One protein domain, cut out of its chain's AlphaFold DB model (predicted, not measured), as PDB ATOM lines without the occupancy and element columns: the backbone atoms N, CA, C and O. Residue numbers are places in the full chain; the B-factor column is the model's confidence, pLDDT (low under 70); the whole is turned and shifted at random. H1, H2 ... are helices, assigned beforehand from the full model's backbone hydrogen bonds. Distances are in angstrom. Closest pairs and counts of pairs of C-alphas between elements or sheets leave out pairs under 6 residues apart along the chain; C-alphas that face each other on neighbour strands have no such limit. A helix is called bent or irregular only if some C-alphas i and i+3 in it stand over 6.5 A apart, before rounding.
ATOM      1  N   LYS A  33      -7.767 -61.382   1.607       91.75
ATOM      2  CA  LYS A  33      -8.766 -61.584   0.545       91.75
ATOM      3  C   LYS A  33      -9.806 -62.645   0.911       91.75
ATOM      4  O   LYS A  33     -10.997 -62.367   0.839       91.75
ATOM      5  N   ALA A  34      -9.365 -63.822   1.353       92.50
ATOM      6  CA  ALA A  34     -10.268 -64.915   1.722       92.50
ATOM      7  C   ALA A  34     -11.162 -64.548   2.920       92.50
ATOM      8  O   ALA A  34     -12.361 -64.828   2.915       92.50
ATOM      9  N   ASP A  35     -10.598 -63.871   3.923       93.62
ATOM     10  CA  ASP A  35     -11.363 -63.384   5.069       93.62
ATOM     11  C   ASP A  35     -12.359 -62.285   4.652       93.62
ATOM     12  O   ASP A  35     -13.514 -62.302   5.070       93.62
ATOM     13  N   ALA A  36     -11.974 -61.369   3.760       91.75
ATOM     14  CA  ALA A  36     -12.864 -60.327   3.248       91.75
ATOM     15  C   ALA A  36     -14.019 -60.905   2.417       91.75
ATOM     16  O   ALA A  36     -15.156 -60.457   2.555       91.75
ATOM     17  N   GLU A  37     -13.764 -61.920   1.592       91.88
ATOM     18  CA  GLU A  37     -14.803 -62.624   0.830       91.88
ATOM     19  C   GLU A  37     -15.779 -63.379   1.742       91.88
ATOM     20  O   GLU A  37     -16.969 -63.468   1.433       91.88
ATOM     21  N   LYS A  38     -15.289 -63.903   2.871       94.12
ATOM     22  CA  LYS A  38     -16.091 -64.650   3.841       94.12
ATOM     23  C   LYS A  38     -16.923 -63.740   4.745       94.12
ATOM     24  O   LYS A  38     -18.112 -63.995   4.918       94.12
ATOM     25  N   PHE A  39     -16.312 -62.708   5.320       94.25
ATOM     26  CA  PHE A  39     -16.919 -61.887   6.374       94.25
ATOM     27  C   PHE A  39     -17.466 -60.548   5.868       94.25
ATOM     28  O   PHE A  39     -18.410 -60.015   6.437       94.25
ATOM     29  N   CYS A  40     -16.926 -60.015   4.771       93.62
ATOM     30  CA  CYS A  40     -17.243 -58.673   4.269       93.62
ATOM     31  C   CYS A  40     -17.933 -58.686   2.902       93.62
ATOM     32  O   CYS A  40     -17.900 -57.695   2.164       93.62
ATOM     33  N   LYS A  41     -18.583 -59.802   2.552       91.56
ATOM     34  CA  LYS A  41     -19.327 -59.947   1.301       91.56
ATOM     35  C   LYS A  41     -20.458 -58.914   1.236       91.56
ATOM     36  O   LYS A  41     -21.384 -58.952   2.035       91.56
ATOM     37  N   GLY A  42     -20.382 -58.004   0.263       86.12
ATOM     38  CA  GLY A  42     -21.370 -56.934   0.065       86.12
ATOM     39  C   GLY A  42     -20.963 -55.569   0.625       86.12
ATOM     40  O   GLY A  42     -21.690 -54.598   0.436       86.12
ATOM     41  N   VAL A  43     -19.797 -55.456   1.262       87.75
ATOM     42  CA  VAL A  43     -19.228 -54.151   1.615       87.75
ATOM     43  C   VAL A  43     -18.606 -53.527   0.366       87.75
ATOM     44  O   VAL A  43     -17.721 -54.112  -0.256       87.75
ATOM     45  N   GLU A  44     -19.044 -52.325  -0.005       83.19
ATOM     46  CA  GLU A  44     -18.464 -51.618  -1.148       83.19
ATOM     47  C   GLU A  44     -16.997 -51.236  -0.878       83.19
ATOM     48  O   GLU A  44     -16.709 -50.595   0.145       83.19
ATOM     49  N   PRO A  45     -16.058 -51.546  -1.792       79.00
ATOM     50  CA  PRO A  45     -14.669 -51.116  -1.680       79.00
ATOM     51  C   PRO A  45     -14.536 -49.590  -1.594       79.00
ATOM     52  O   PRO A  45     -15.344 -48.852  -2.150       79.00
ATOM     53  N   GLY A  46     -13.490 -49.115  -0.916       74.62
ATOM     54  CA  GLY A  46     -13.212 -47.686  -0.739       74.62
ATOM     55  C   GLY A  46     -13.363 -47.200   0.705       74.62
ATOM     56  O   GLY A  46     -13.922 -47.883   1.559       74.62
ATOM     57  N   GLU A  47     -12.780 -46.031   0.986       68.44
ATOM     58  CA  GLU A  47     -12.859 -45.306   2.272       68.44
ATOM     59  C   GLU A  47     -12.502 -46.112   3.539       68.44
ATOM     60  O   GLU A  47     -12.856 -45.727   4.652       68.44
ATOM     61  N   GLY A  48     -11.793 -47.234   3.392       77.56
ATOM     62  CA  GLY A  48     -11.473 -48.130   4.506       77.56
ATOM     63  C   GLY A  48     -12.656 -48.971   5.002       77.56
ATOM     64  O   GLY A  48     -12.550 -49.573   6.067       77.56
ATOM     65  N   ARG A  49     -13.767 -49.061   4.260       82.12
ATOM     66  CA  ARG A  49     -14.958 -49.833   4.670       82.12
ATOM     67  C   ARG A  49     -14.671 -51.323   4.844       82.12
ATOM     68  O   ARG A  49     -15.071 -51.907   5.845       82.12
ATOM     69  N   ILE A  50     -13.907 -51.910   3.921       88.19
ATOM     70  CA  ILE A  50     -13.463 -53.309   4.026       88.19
ATOM     71  C   ILE A  50     -12.580 -53.507   5.258       88.19
ATOM     72  O   ILE A  50     -12.792 -54.450   6.009       88.19
ATOM     73  N   LEU A  51     -11.647 -52.586   5.518       86.81
ATOM     74  CA  LEU A  51     -10.792 -52.646   6.704       86.81
ATOM     75  C   LEU A  51     -11.609 -52.571   8.001       86.81
ATOM     76  O   LEU A  51     -11.334 -53.313   8.937       86.81
ATOM     77  N   LYS A  52     -12.639 -51.716   8.044       83.44
ATOM     78  CA  LYS A  52     -13.567 -51.633   9.179       83.44
ATOM     79  C   LYS A  52     -14.275 -52.959   9.414       83.44
ATOM     80  O   LYS A  52     -14.303 -53.429  10.543       83.44
ATOM     81  N   CYS A  53     -14.839 -53.533   8.355       91.19
ATOM     82  CA  CYS A  53     -15.537 -54.805   8.442       91.19
ATOM     83  C   CYS A  53     -14.595 -55.915   8.930       91.19
ATOM     84  O   CYS A  53     -14.905 -56.595   9.901       91.19
ATOM     85  N   LEU A  54     -13.397 -56.024   8.348       91.19
ATOM     86  CA  LEU A  54     -12.390 -56.985   8.803       91.19
ATOM     87  C   LEU A  54     -12.046 -56.781  10.284       91.19
ATOM     88  O   LEU A  54     -11.997 -57.746  11.034       91.19
ATOM     89  N   ASN A  55     -11.879 -55.535  10.734       87.50
ATOM     90  CA  ASN A  55     -11.617 -55.232  12.141       87.50
ATOM     91  C   ASN A  55     -12.800 -55.566  13.067       87.50
ATOM     92  O   ASN A  55     -12.590 -55.914  14.220       87.50
ATOM     93  N   GLN A  56     -14.048 -55.463  12.602       87.75
ATOM     94  CA  GLN A  56     -15.219 -55.899  13.378       87.75
ATOM     95  C   GLN A  56     -15.253 -57.422  13.551       87.75
ATOM     96  O   GLN A  56     -15.711 -57.908  14.580       87.75
ATOM     97  N   HIS A  57     -14.706 -58.152  12.580       92.31
ATOM     98  CA  HIS A  57     -14.553 -59.603  12.610       92.31
ATOM     99  C   HIS A  57     -13.156 -60.048  13.054       92.31
ATOM    100  O   HIS A  57     -12.786 -61.190  12.801       92.31
ATOM    101  N   GLU A  58     -12.371 -59.191  13.728       88.94
ATOM    102  CA  GLU A  58     -10.966 -59.464  14.071       88.94
ATOM    103  C   GLU A  58     -10.792 -60.836  14.736       88.94
ATOM    104  O   GLU A  58      -9.889 -61.589  14.376       88.94
ATOM    105  N   ALA A  59     -11.702 -61.185  15.653       90.75
ATOM    106  CA  ALA A  59     -11.720 -62.455  16.374       90.75
ATOM    107  C   ALA A  59     -11.857 -63.691  15.463       90.75
ATOM    108  O   ALA A  59     -11.373 -64.766  15.824       90.75
ATOM    109  N   GLU A  60     -12.459 -63.533  14.288       92.81
ATOM    110  CA  GLU A  60     -12.800 -64.588  13.330       92.81
ATOM    111  C   GLU A  60     -11.841 -64.642  12.129       92.81
ATOM    112  O   GLU A  60     -11.855 -65.620  11.378       92.81
ATOM    113  N   LEU A  61     -10.987 -63.623  11.964       93.38
ATOM    114  CA  LEU A  61      -9.993 -63.563  10.893       93.38
ATOM    115  C   LEU A  61      -8.918 -64.637  11.052       93.38
ATOM    116  O   LEU A  61      -8.516 -64.981  12.177       93.38
ATOM    117  N   SER A  62      -8.363 -65.074   9.919       95.44
ATOM    118  CA  SER A  62      -7.119 -65.841   9.903       95.44
ATOM    119  C   SER A  62      -5.995 -65.097  10.652       95.44
ATOM    120  O   SER A  62      -5.967 -63.861  10.653       95.44
ATOM    121  N   PRO A  63      -5.037 -65.809  11.281       94.06
ATOM    122  CA  PRO A  63      -3.947 -65.167  12.021       94.06
ATOM    123  C   PRO A  63      -3.171 -64.140  11.183       94.06
ATOM    124  O   PRO A  63      -2.929 -63.026  11.638       94.06
ATOM    125  N   ALA A  64      -2.873 -64.476   9.925       91.25
ATOM    126  CA  ALA A  64      -2.137 -63.600   9.017       91.25
ATOM    127  C   ALA A  64      -2.925 -62.330   8.646       91.25
ATOM    128  O   ALA A  64      -2.360 -61.231   8.625       91.25
ATOM    129  N   CYS A  65      -4.234 -62.443   8.387       94.12
ATOM    130  CA  CYS A  65      -5.051 -61.264   8.117       94.12
ATOM    131  C   CYS A  65      -5.236 -60.407   9.372       94.12
ATOM    132  O   CYS A  65      -5.148 -59.186   9.289       94.12
ATOM    133  N   ARG A  66      -5.406 -61.018  10.546       92.38
ATOM    134  CA  ARG A  66      -5.526 -60.308  11.826       92.38
ATOM    135  C   ARG A  66      -4.299 -59.459  12.147       92.38
ATOM    136  O   ARG A  66      -4.424 -58.278  12.478       92.38
ATOM    137  N   GLU A  67      -3.105 -60.024  11.995       89.94
ATOM    138  CA  GLU A  67      -1.854 -59.274  12.156       89.94
ATOM    139  C   GLU A  67      -1.765 -58.121  11.149       89.94
ATOM    140  O   GLU A  67      -1.390 -57.001  11.495       89.94
ATOM    141  N   THR A  68      -2.191 -58.355   9.909       88.75
ATOM    142  CA  THR A  68      -2.185 -57.329   8.860       88.75
ATOM    143  C   THR A  68      -3.178 -56.197   9.156       88.75
ATOM    144  O   THR A  68      -2.826 -55.021   9.051       88.75
ATOM    145  N   VAL A  69      -4.402 -56.530   9.574       87.25
ATOM    146  CA  VAL A  69      -5.454 -55.576   9.954       87.25
ATOM    147  C   VAL A  69      -5.024 -54.754  11.162       87.25
ATOM    148  O   VAL A  69      -5.117 -53.528  11.115       87.25
ATOM    149  N   SER A  70      -4.481 -55.386  12.203       80.88
ATOM    150  CA  SER A  70      -3.988 -54.670  13.387       80.88
ATOM    151  C   SER A  70      -2.823 -53.730  13.046       80.88
ATOM    152  O   SER A  70      -2.831 -52.573  13.469       80.88
ATOM    153  N   ALA A  71      -1.883 -54.150  12.193       81.50
ATOM    154  CA  ALA A  71      -0.805 -53.290  11.703       81.50
ATOM    155  C   ALA A  71      -1.327 -52.102  10.872       81.50
ATOM    156  O   ALA A  71      -0.831 -50.978  11.001       81.50
ATOM    157  N   TRP A  72      -2.345 -52.308  10.029       81.06
ATOM    158  CA  TRP A  72      -2.993 -51.222   9.288       81.06
ATOM    159  C   TRP A  72      -3.730 -50.254  10.214       81.06
ATOM    160  O   TRP A  72      -3.609 -49.043  10.030       81.06
ATOM    161  N   MET A  73      -4.428 -50.754  11.233       74.12
ATOM    162  CA  MET A  73      -5.117 -49.926  12.226       74.12
ATOM    163  C   MET A  73      -4.135 -49.102  13.065       74.12
ATOM    164  O   MET A  73      -4.343 -47.898  13.227       74.12
ATOM    165  N   GLN A  74      -3.015 -49.690  13.499       69.62
ATOM    166  CA  GLN A  74      -1.932 -48.952  14.162       69.62
ATOM    167  C   GLN A  74      -1.377 -47.855  13.253       69.62
ATOM    168  O   GLN A  74      -1.343 -46.687  13.634       69.62
ATOM    169  N   LYS A  75      -1.052 -48.178  12.001       67.44
ATOM    170  CA  LYS A  75      -0.510 -47.193  11.057       67.44
ATOM    171  C   LYS A  75      -1.493 -46.064  10.727       67.44
ATOM    172  O   LYS A  75      -1.073 -44.939  10.473       67.44
ATOM    173  N   LEU A  76      -2.797 -46.346  10.721       63.09
ATOM    174  CA  LEU A  76      -3.843 -45.331  10.568       63.09
ATOM    175  C   LEU A  76      -4.007 -44.476  11.829       63.09
ATOM    176  O   LEU A  76      -4.269 -43.284  11.703       63.09
ATOM    177  N   SER A  77      -3.808 -45.043  13.022       55.03
ATOM    178  CA  SER A  77      -3.747 -44.272  14.274       55.03
ATOM    179  C   SER A  77      -2.498 -43.382  14.372       55.03
ATOM    180  O   SER A  77      -2.503 -42.370  15.069       55.03
ATOM    181  N   GLU A  78      -1.444 -43.731  13.631       50.00
ATOM    182  CA  GLU A  78      -0.215 -42.947  13.454       50.00
ATOM    183  C   GLU A  78      -0.272 -42.010  12.232       50.00
ATOM    184  O   GLU A  78       0.687 -41.284  11.952       50.00
ATOM    185  N   GLY A  79      -1.382 -42.020  11.487       43.56
ATOM    186  CA  GLY A  79      -1.580 -41.184  10.309       43.56
ATOM    187  C   GLY A  79      -1.651 -39.686  10.649       43.56
ATOM    188  O   GLY A  79      -1.998 -39.311  11.767       43.56
ATOM    189  N   PRO A  80      -1.360 -38.794   9.685       40.09
ATOM    190  CA  PRO A  80      -1.241 -37.353   9.919       40.09
ATOM    191  C   PRO A  80      -2.565 -36.598  10.180       40.09
ATOM    192  O   PRO A  80      -2.563 -35.372  10.107       40.09
ATOM    193  N   GLU A  81      -3.681 -37.266  10.508       55.69
ATOM    194  CA  GLU A  81      -4.871 -36.588  11.060       55.69
ATOM    195  C   GLU A  81      -5.066 -36.952  12.538       55.69
ATOM    196  O   GLU A  81      -5.099 -38.134  12.886       55.69
ATOM    197  N   PRO A  82      -5.164 -35.957  13.436       60.88
ATOM    198  CA  PRO A  82      -4.535 -36.055  14.734       60.88
ATOM    199  C   PRO A  82      -5.579 -36.427  15.774       60.88
ATOM    200  O   PRO A  82      -6.322 -35.578  16.271       60.88
ATOM    201  N   VAL A  83      -5.591 -37.692  16.181       70.31
ATOM    202  CA  VAL A  83      -5.983 -37.942  17.566       70.31
ATOM    203  C   VAL A  83      -4.949 -37.214  18.416       70.31
ATOM    204  O   VAL A  83      -3.752 -37.506  18.323       70.31
ATOM    205  N   LEU A  84      -5.393 -36.208  19.176       78.25
ATOM    206  CA  LEU A  84      -4.502 -35.451  20.052       78.25
ATOM    207  C   LEU A  84      -3.724 -36.444  20.921       78.25
ATOM    208  O   LEU A  84      -4.334 -37.402  21.395       78.25
ATOM    209  N   PRO A  85      -2.410 -36.259  21.144       83.94
ATOM    210  CA  PRO A  85      -1.616 -37.199  21.933       83.94
ATOM    211  C   PRO A  85      -2.267 -37.561  23.276       83.94
ATOM    212  O   PRO A  85      -2.395 -38.741  23.584       83.94
ATOM    213  N   ALA A  86      -2.793 -36.554  23.980       88.56
ATOM    214  CA  ALA A  86      -3.545 -36.690  25.230       88.56
ATOM    215  C   ALA A  86      -4.846 -37.508  25.113       88.56
ATOM    216  O   ALA A  86      -5.337 -38.055  26.091       88.56
ATOM    217  N   CYS A  87      -5.422 -37.603  23.916       90.00
ATOM    218  CA  CYS A  87      -6.662 -38.323  23.640       90.00
ATOM    219  C   CYS A  87      -6.442 -39.720  23.051       90.00
ATOM    220  O   CYS A  87      -7.419 -40.408  22.766       90.00
ATOM    221  N   LYS A  88      -5.196 -40.168  22.841       87.31
ATOM    222  CA  LYS A  88      -4.919 -41.473  22.215       87.31
ATOM    223  C   LYS A  88      -5.487 -42.639  23.017       87.31
ATOM    224  O   LYS A  88      -6.102 -43.529  22.441       87.31
ATOM    225  N   GLN A  89      -5.299 -42.619  24.335       87.69
ATOM    226  CA  GLN A  89      -5.791 -43.683  25.207       87.69
ATOM    227  C   GLN A  89      -7.321 -43.689  25.278       87.69
ATOM    228  O   GLN A  89      -7.937 -44.749  25.192       87.69
ATOM    229  N   ASP A  90      -7.935 -42.507  25.361       91.31
ATOM    230  CA  ASP A  90      -9.390 -42.375  25.342       91.31
ATOM    231  C   ASP A  90      -9.982 -42.820  24.005       91.31
ATOM    232  O   ASP A  90     -10.940 -43.581  23.997       91.31
ATOM    233  N   ALA A  91      -9.369 -42.457  22.877       88.81
ATOM    234  CA  ALA A  91      -9.799 -42.920  21.561       88.81
ATOM    235  C   ALA A  91      -9.668 -44.443  21.419       88.81
ATOM    236  O   ALA A  91     -10.575 -45.087  20.901       88.81
ATOM    237  N   ALA A  92      -8.578 -45.038  21.910       85.44
ATOM    238  CA  ALA A  92      -8.395 -46.487  21.881       85.44
ATOM    239  C   ALA A  92      -9.415 -47.225  22.761       85.44
ATOM    240  O   ALA A  92      -9.825 -48.327  22.420       85.44
ATOM    241  N   ARG A  93      -9.834 -46.630  23.882       90.38
ATOM    242  CA  ARG A  93     -10.801 -47.233  24.807       90.38
ATOM    243  C   ARG A  93     -12.247 -47.042  24.350       90.38
ATOM    244  O   ARG A  93     -12.995 -48.013  24.362       90.38
ATOM    245  N   LEU A  94     -12.617 -45.818  23.975       90.88
ATOM    246  CA  LEU A  94     -13.996 -45.382  23.720       90.88
ATOM    247  C   LEU A  94     -14.390 -45.495  22.243       90.88
ATOM    248  O   LEU A  94     -15.538 -45.781  21.935       90.88
ATOM    249  N   CYS A  95     -13.440 -45.324  21.321       89.06
ATOM    250  CA  CYS A  95     -13.698 -45.285  19.878       89.06
ATOM    251  C   CYS A  95     -13.236 -46.556  19.156       89.06
ATOM    252  O   CYS A  95     -12.817 -46.506  17.994       89.06
ATOM    253  N   GLN A  96     -13.309 -47.706  19.831       83.19
ATOM    254  CA  GLN A  96     -12.964 -49.000  19.240       83.19
ATOM    255  C   GLN A  96     -13.823 -49.260  17.994       83.19
ATOM    256  O   GLN A  96     -15.045 -49.146  18.020       83.19
ATOM    257  N   GLY A  97     -13.177 -49.572  16.868       74.31
ATOM    258  CA  GLY A  97     -13.860 -49.814  15.591       74.31
ATOM    259  C   GLY A  97     -14.280 -48.554  14.816       74.31
ATOM    260  O   GLY A  97     -14.833 -48.667  13.716       74.31
ATOM    261  N   VAL A  98     -13.990 -47.351  15.324       80.31
ATOM    262  CA  VAL A  98     -14.121 -46.114  14.543       80.31
ATOM    263  C   VAL A  98     -12.908 -45.984  13.627       80.31
ATOM    264  O   VAL A  98     -11.768 -45.918  14.073       80.31
ATOM    265  N   VAL A  99     -13.147 -45.933  12.317       70.75
ATOM    266  CA  VAL A  99     -12.068 -45.763  11.335       70.75
ATOM    267  C   VAL A  99     -11.519 -44.335  11.429       70.75
ATOM    268  O   VAL A  99     -12.304 -43.391  11.277       70.75
ATOM    269  N   PRO A 100     -10.199 -44.136  11.604       70.31
ATOM    270  CA  PRO A 100      -9.585 -42.810  11.598       70.31
ATOM    271  C   PRO A 100      -9.843 -42.008  10.311       70.31
ATOM    272  O   PRO A 100     -10.151 -42.569   9.256       70.31
ATOM    273  N   GLY A 101      -9.704 -40.683  10.405       69.75
ATOM    274  CA  GLY A 101      -9.871 -39.731   9.300       69.75
ATOM    275  C   GLY A 101     -11.241 -39.046   9.241       69.75
ATOM    276  O   GLY A 101     -12.214 -39.508   9.843       69.75
ATOM    277  N   GLN A 102     -11.308 -37.929   8.509       67.00
ATOM    278  CA  GLN A 102     -12.535 -37.133   8.296       67.00
ATOM    279  C   GLN A 102     -13.172 -36.614   9.602       67.00
ATOM    280  O   GLN A 102     -14.378 -36.387   9.667       67.00
ATOM    281  N   GLY A 103     -12.390 -36.482  10.678       73.94
ATOM    282  CA  GLY A 103     -12.895 -36.076  11.995       73.94
ATOM    283  C   GLY A 103     -13.760 -37.116  12.722       73.94
ATOM    284  O   GLY A 103     -14.353 -36.792  13.749       73.94
ATOM    285  N   ARG A 104     -13.833 -38.373  12.256       80.06
ATOM    286  CA  ARG A 104     -14.676 -39.408  12.890       80.06
ATOM    287  C   ARG A 104     -14.280 -39.716  14.330       80.06
ATOM    288  O   ARG A 104     -15.146 -39.807  15.189       80.06
ATOM    289  N   ILE A 105     -12.979 -39.806  14.611       84.12
ATOM    290  CA  ILE A 105     -12.502 -40.014  15.987       84.12
ATOM    291  C   ILE A 105     -12.825 -38.804  16.863       84.12
ATOM    292  O   ILE A 105     -13.264 -38.980  17.987       84.12
ATOM    293  N   ALA A 106     -12.684 -37.581  16.345       83.19
ATOM    294  CA  ALA A 106     -13.074 -36.383  17.087       83.19
ATOM    295  C   ALA A 106     -14.584 -36.359  17.387       83.19
ATOM    296  O   ALA A 106     -14.986 -35.954  18.472       83.19
ATOM    297  N   THR A 107     -15.410 -36.834  16.450       83.69
ATOM    298  CA  THR A 107     -16.864 -36.977  16.641       83.69
ATOM    299  C   THR A 107     -17.170 -38.000  17.730       83.69
ATOM    300  O   THR A 107     -17.887 -37.678  18.668       83.69
ATOM    301  N   CYS A 108     -16.548 -39.179  17.672       89.88
ATOM    302  CA  CYS A 108     -16.690 -40.193  18.712       89.88
ATOM    303  C   CYS A 108     -16.226 -39.684  20.091       89.88
ATOM    304  O   CYS A 108     -16.952 -39.797  21.072       89.88
ATOM    305  N   LEU A 109     -15.055 -39.044  20.178       90.38
ATOM    306  CA  LEU A 109     -14.564 -38.465  21.433       90.38
ATOM    307  C   LEU A 109     -15.528 -37.409  21.995       90.38
ATOM    308  O   LEU A 109     -15.669 -37.306  23.208       90.38
ATOM    309  N   LYS A 110     -16.204 -36.647  21.128       88.06
ATOM    310  CA  LYS A 110     -17.235 -35.683  21.530       88.06
ATOM    311  C   LYS A 110     -18.492 -36.372  22.071       88.06
ATOM    312  O   LYS A 110     -19.050 -35.912  23.058       88.06
ATOM    313  N   GLU A 111     -18.941 -37.463  21.456       91.50
ATOM    314  CA  GLU A 111     -20.075 -38.256  21.962       91.50
ATOM    315  C   GLU A 111     -19.768 -38.869  23.338       91.50
ATOM    316  O   GLU A 111     -20.646 -38.936  24.195       91.50
ATOM    317  N   HIS A 112     -18.502 -39.210  23.581       93.00
ATOM    318  CA  HIS A 112     -18.008 -39.726  24.858       93.00
ATOM    319  C   HIS A 112     -17.352 -38.660  25.751       93.00
ATOM    320  O   HIS A 112     -16.566 -39.001  26.634       93.00
ATOM    321  N   GLU A 113     -17.666 -37.370  25.570       90.81
ATOM    322  CA  GLU A 113     -16.982 -36.261  26.257       90.81
ATOM    323  C   GLU A 113     -16.946 -36.437  27.783       90.81
ATOM    324  O   GLU A 113     -15.924 -36.192  28.424       90.81
ATOM    325  N   SER A 114     -18.046 -36.909  28.375       93.25
ATOM    326  CA  SER A 114     -18.141 -37.124  29.824       93.25
ATOM    327  C   SER A 114     -17.162 -38.191  30.339       93.25
ATOM    328  O   SER A 114     -16.609 -38.027  31.430       93.25
TER     329      SER A 114
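What this domain is: This is residues 33 to 114 of the 281 residues of an uncharacterized protein of Proteobacteria bacterium (UniProt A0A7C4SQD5). Two small helical lobes sit end to end: H1, H2 and H3 make the first, and H4 and H5, crossed on each other, make the second. H3, the longest helix, crosses H2 and runs on along the long axis toward the second lobe. The printed part has 82 residues with five named helices, H1 to H5 in chain order, and no named strand; its class is all helix. It is compact, with a radius of gyration of the C-alphas of 13.3 A, yet elongated, spanning 38 by 24 by 23 A.

How they stand to each other: H1, residues 33 to 39, touches H2, residues 49 to 56, at a steep tilt of 66 degrees, the same way; their closest C-alphas, of Ala 36 and Leu 54, are 6.5 A apart. H2 touches H3, residues 63 to 77, at a steep tilt of 66 degrees, opposite ways, with the C-alphas of Asn 55 and Val 69 closest at 6.5 A; H3 touches it with residues 66 to 70 alone. H1 and H3 are close but not clearly touching, the closest C-alphas, of Asp 35 and Cys 65, being 7.3 A apart. H4, residues 85 to 94, touches H5, residues 104 to 111, about perpendicular at 75 degrees, with the C-alphas of Ala 91 and Leu 109 closest at 6.5 A. H3 is apart from H4 and from H5. The helix packing is mostly crossed, with 0 of 3 touching pairs at a shallow tilt. Every O i to N i+4 pair is within hydrogen-bond range in H1, H2, H3 and H5; in H4 4 of 6 are.

Where its parts are: H1 begins at C-alpha 33 (-8.766, -61.584, 0.545) and is 10.0 A long; H2 is 10.6 A. H3 measures 21.0 A, from C-alpha 63 (-3.947, -65.167, 12.021) to C-alpha 77. H4, 14.9 A, is irregular: C-alphas 86 and 89 are 7.3 A apart. H5, 10.6 A, ends at C-alpha 111 (-20.075, -38.256, 21.962).

The domain as a whole: The two C-alphas farthest apart, of Ala 34 and Ser 114, are 40.3 A apart. The printed part has no cut, and its four links between helices are short. Mean pLDDT of the printed part is 82.7; residue 47, residues 74 to 82, of which 74 to 77 belong to H3, and residues 101 to 102 are under 70.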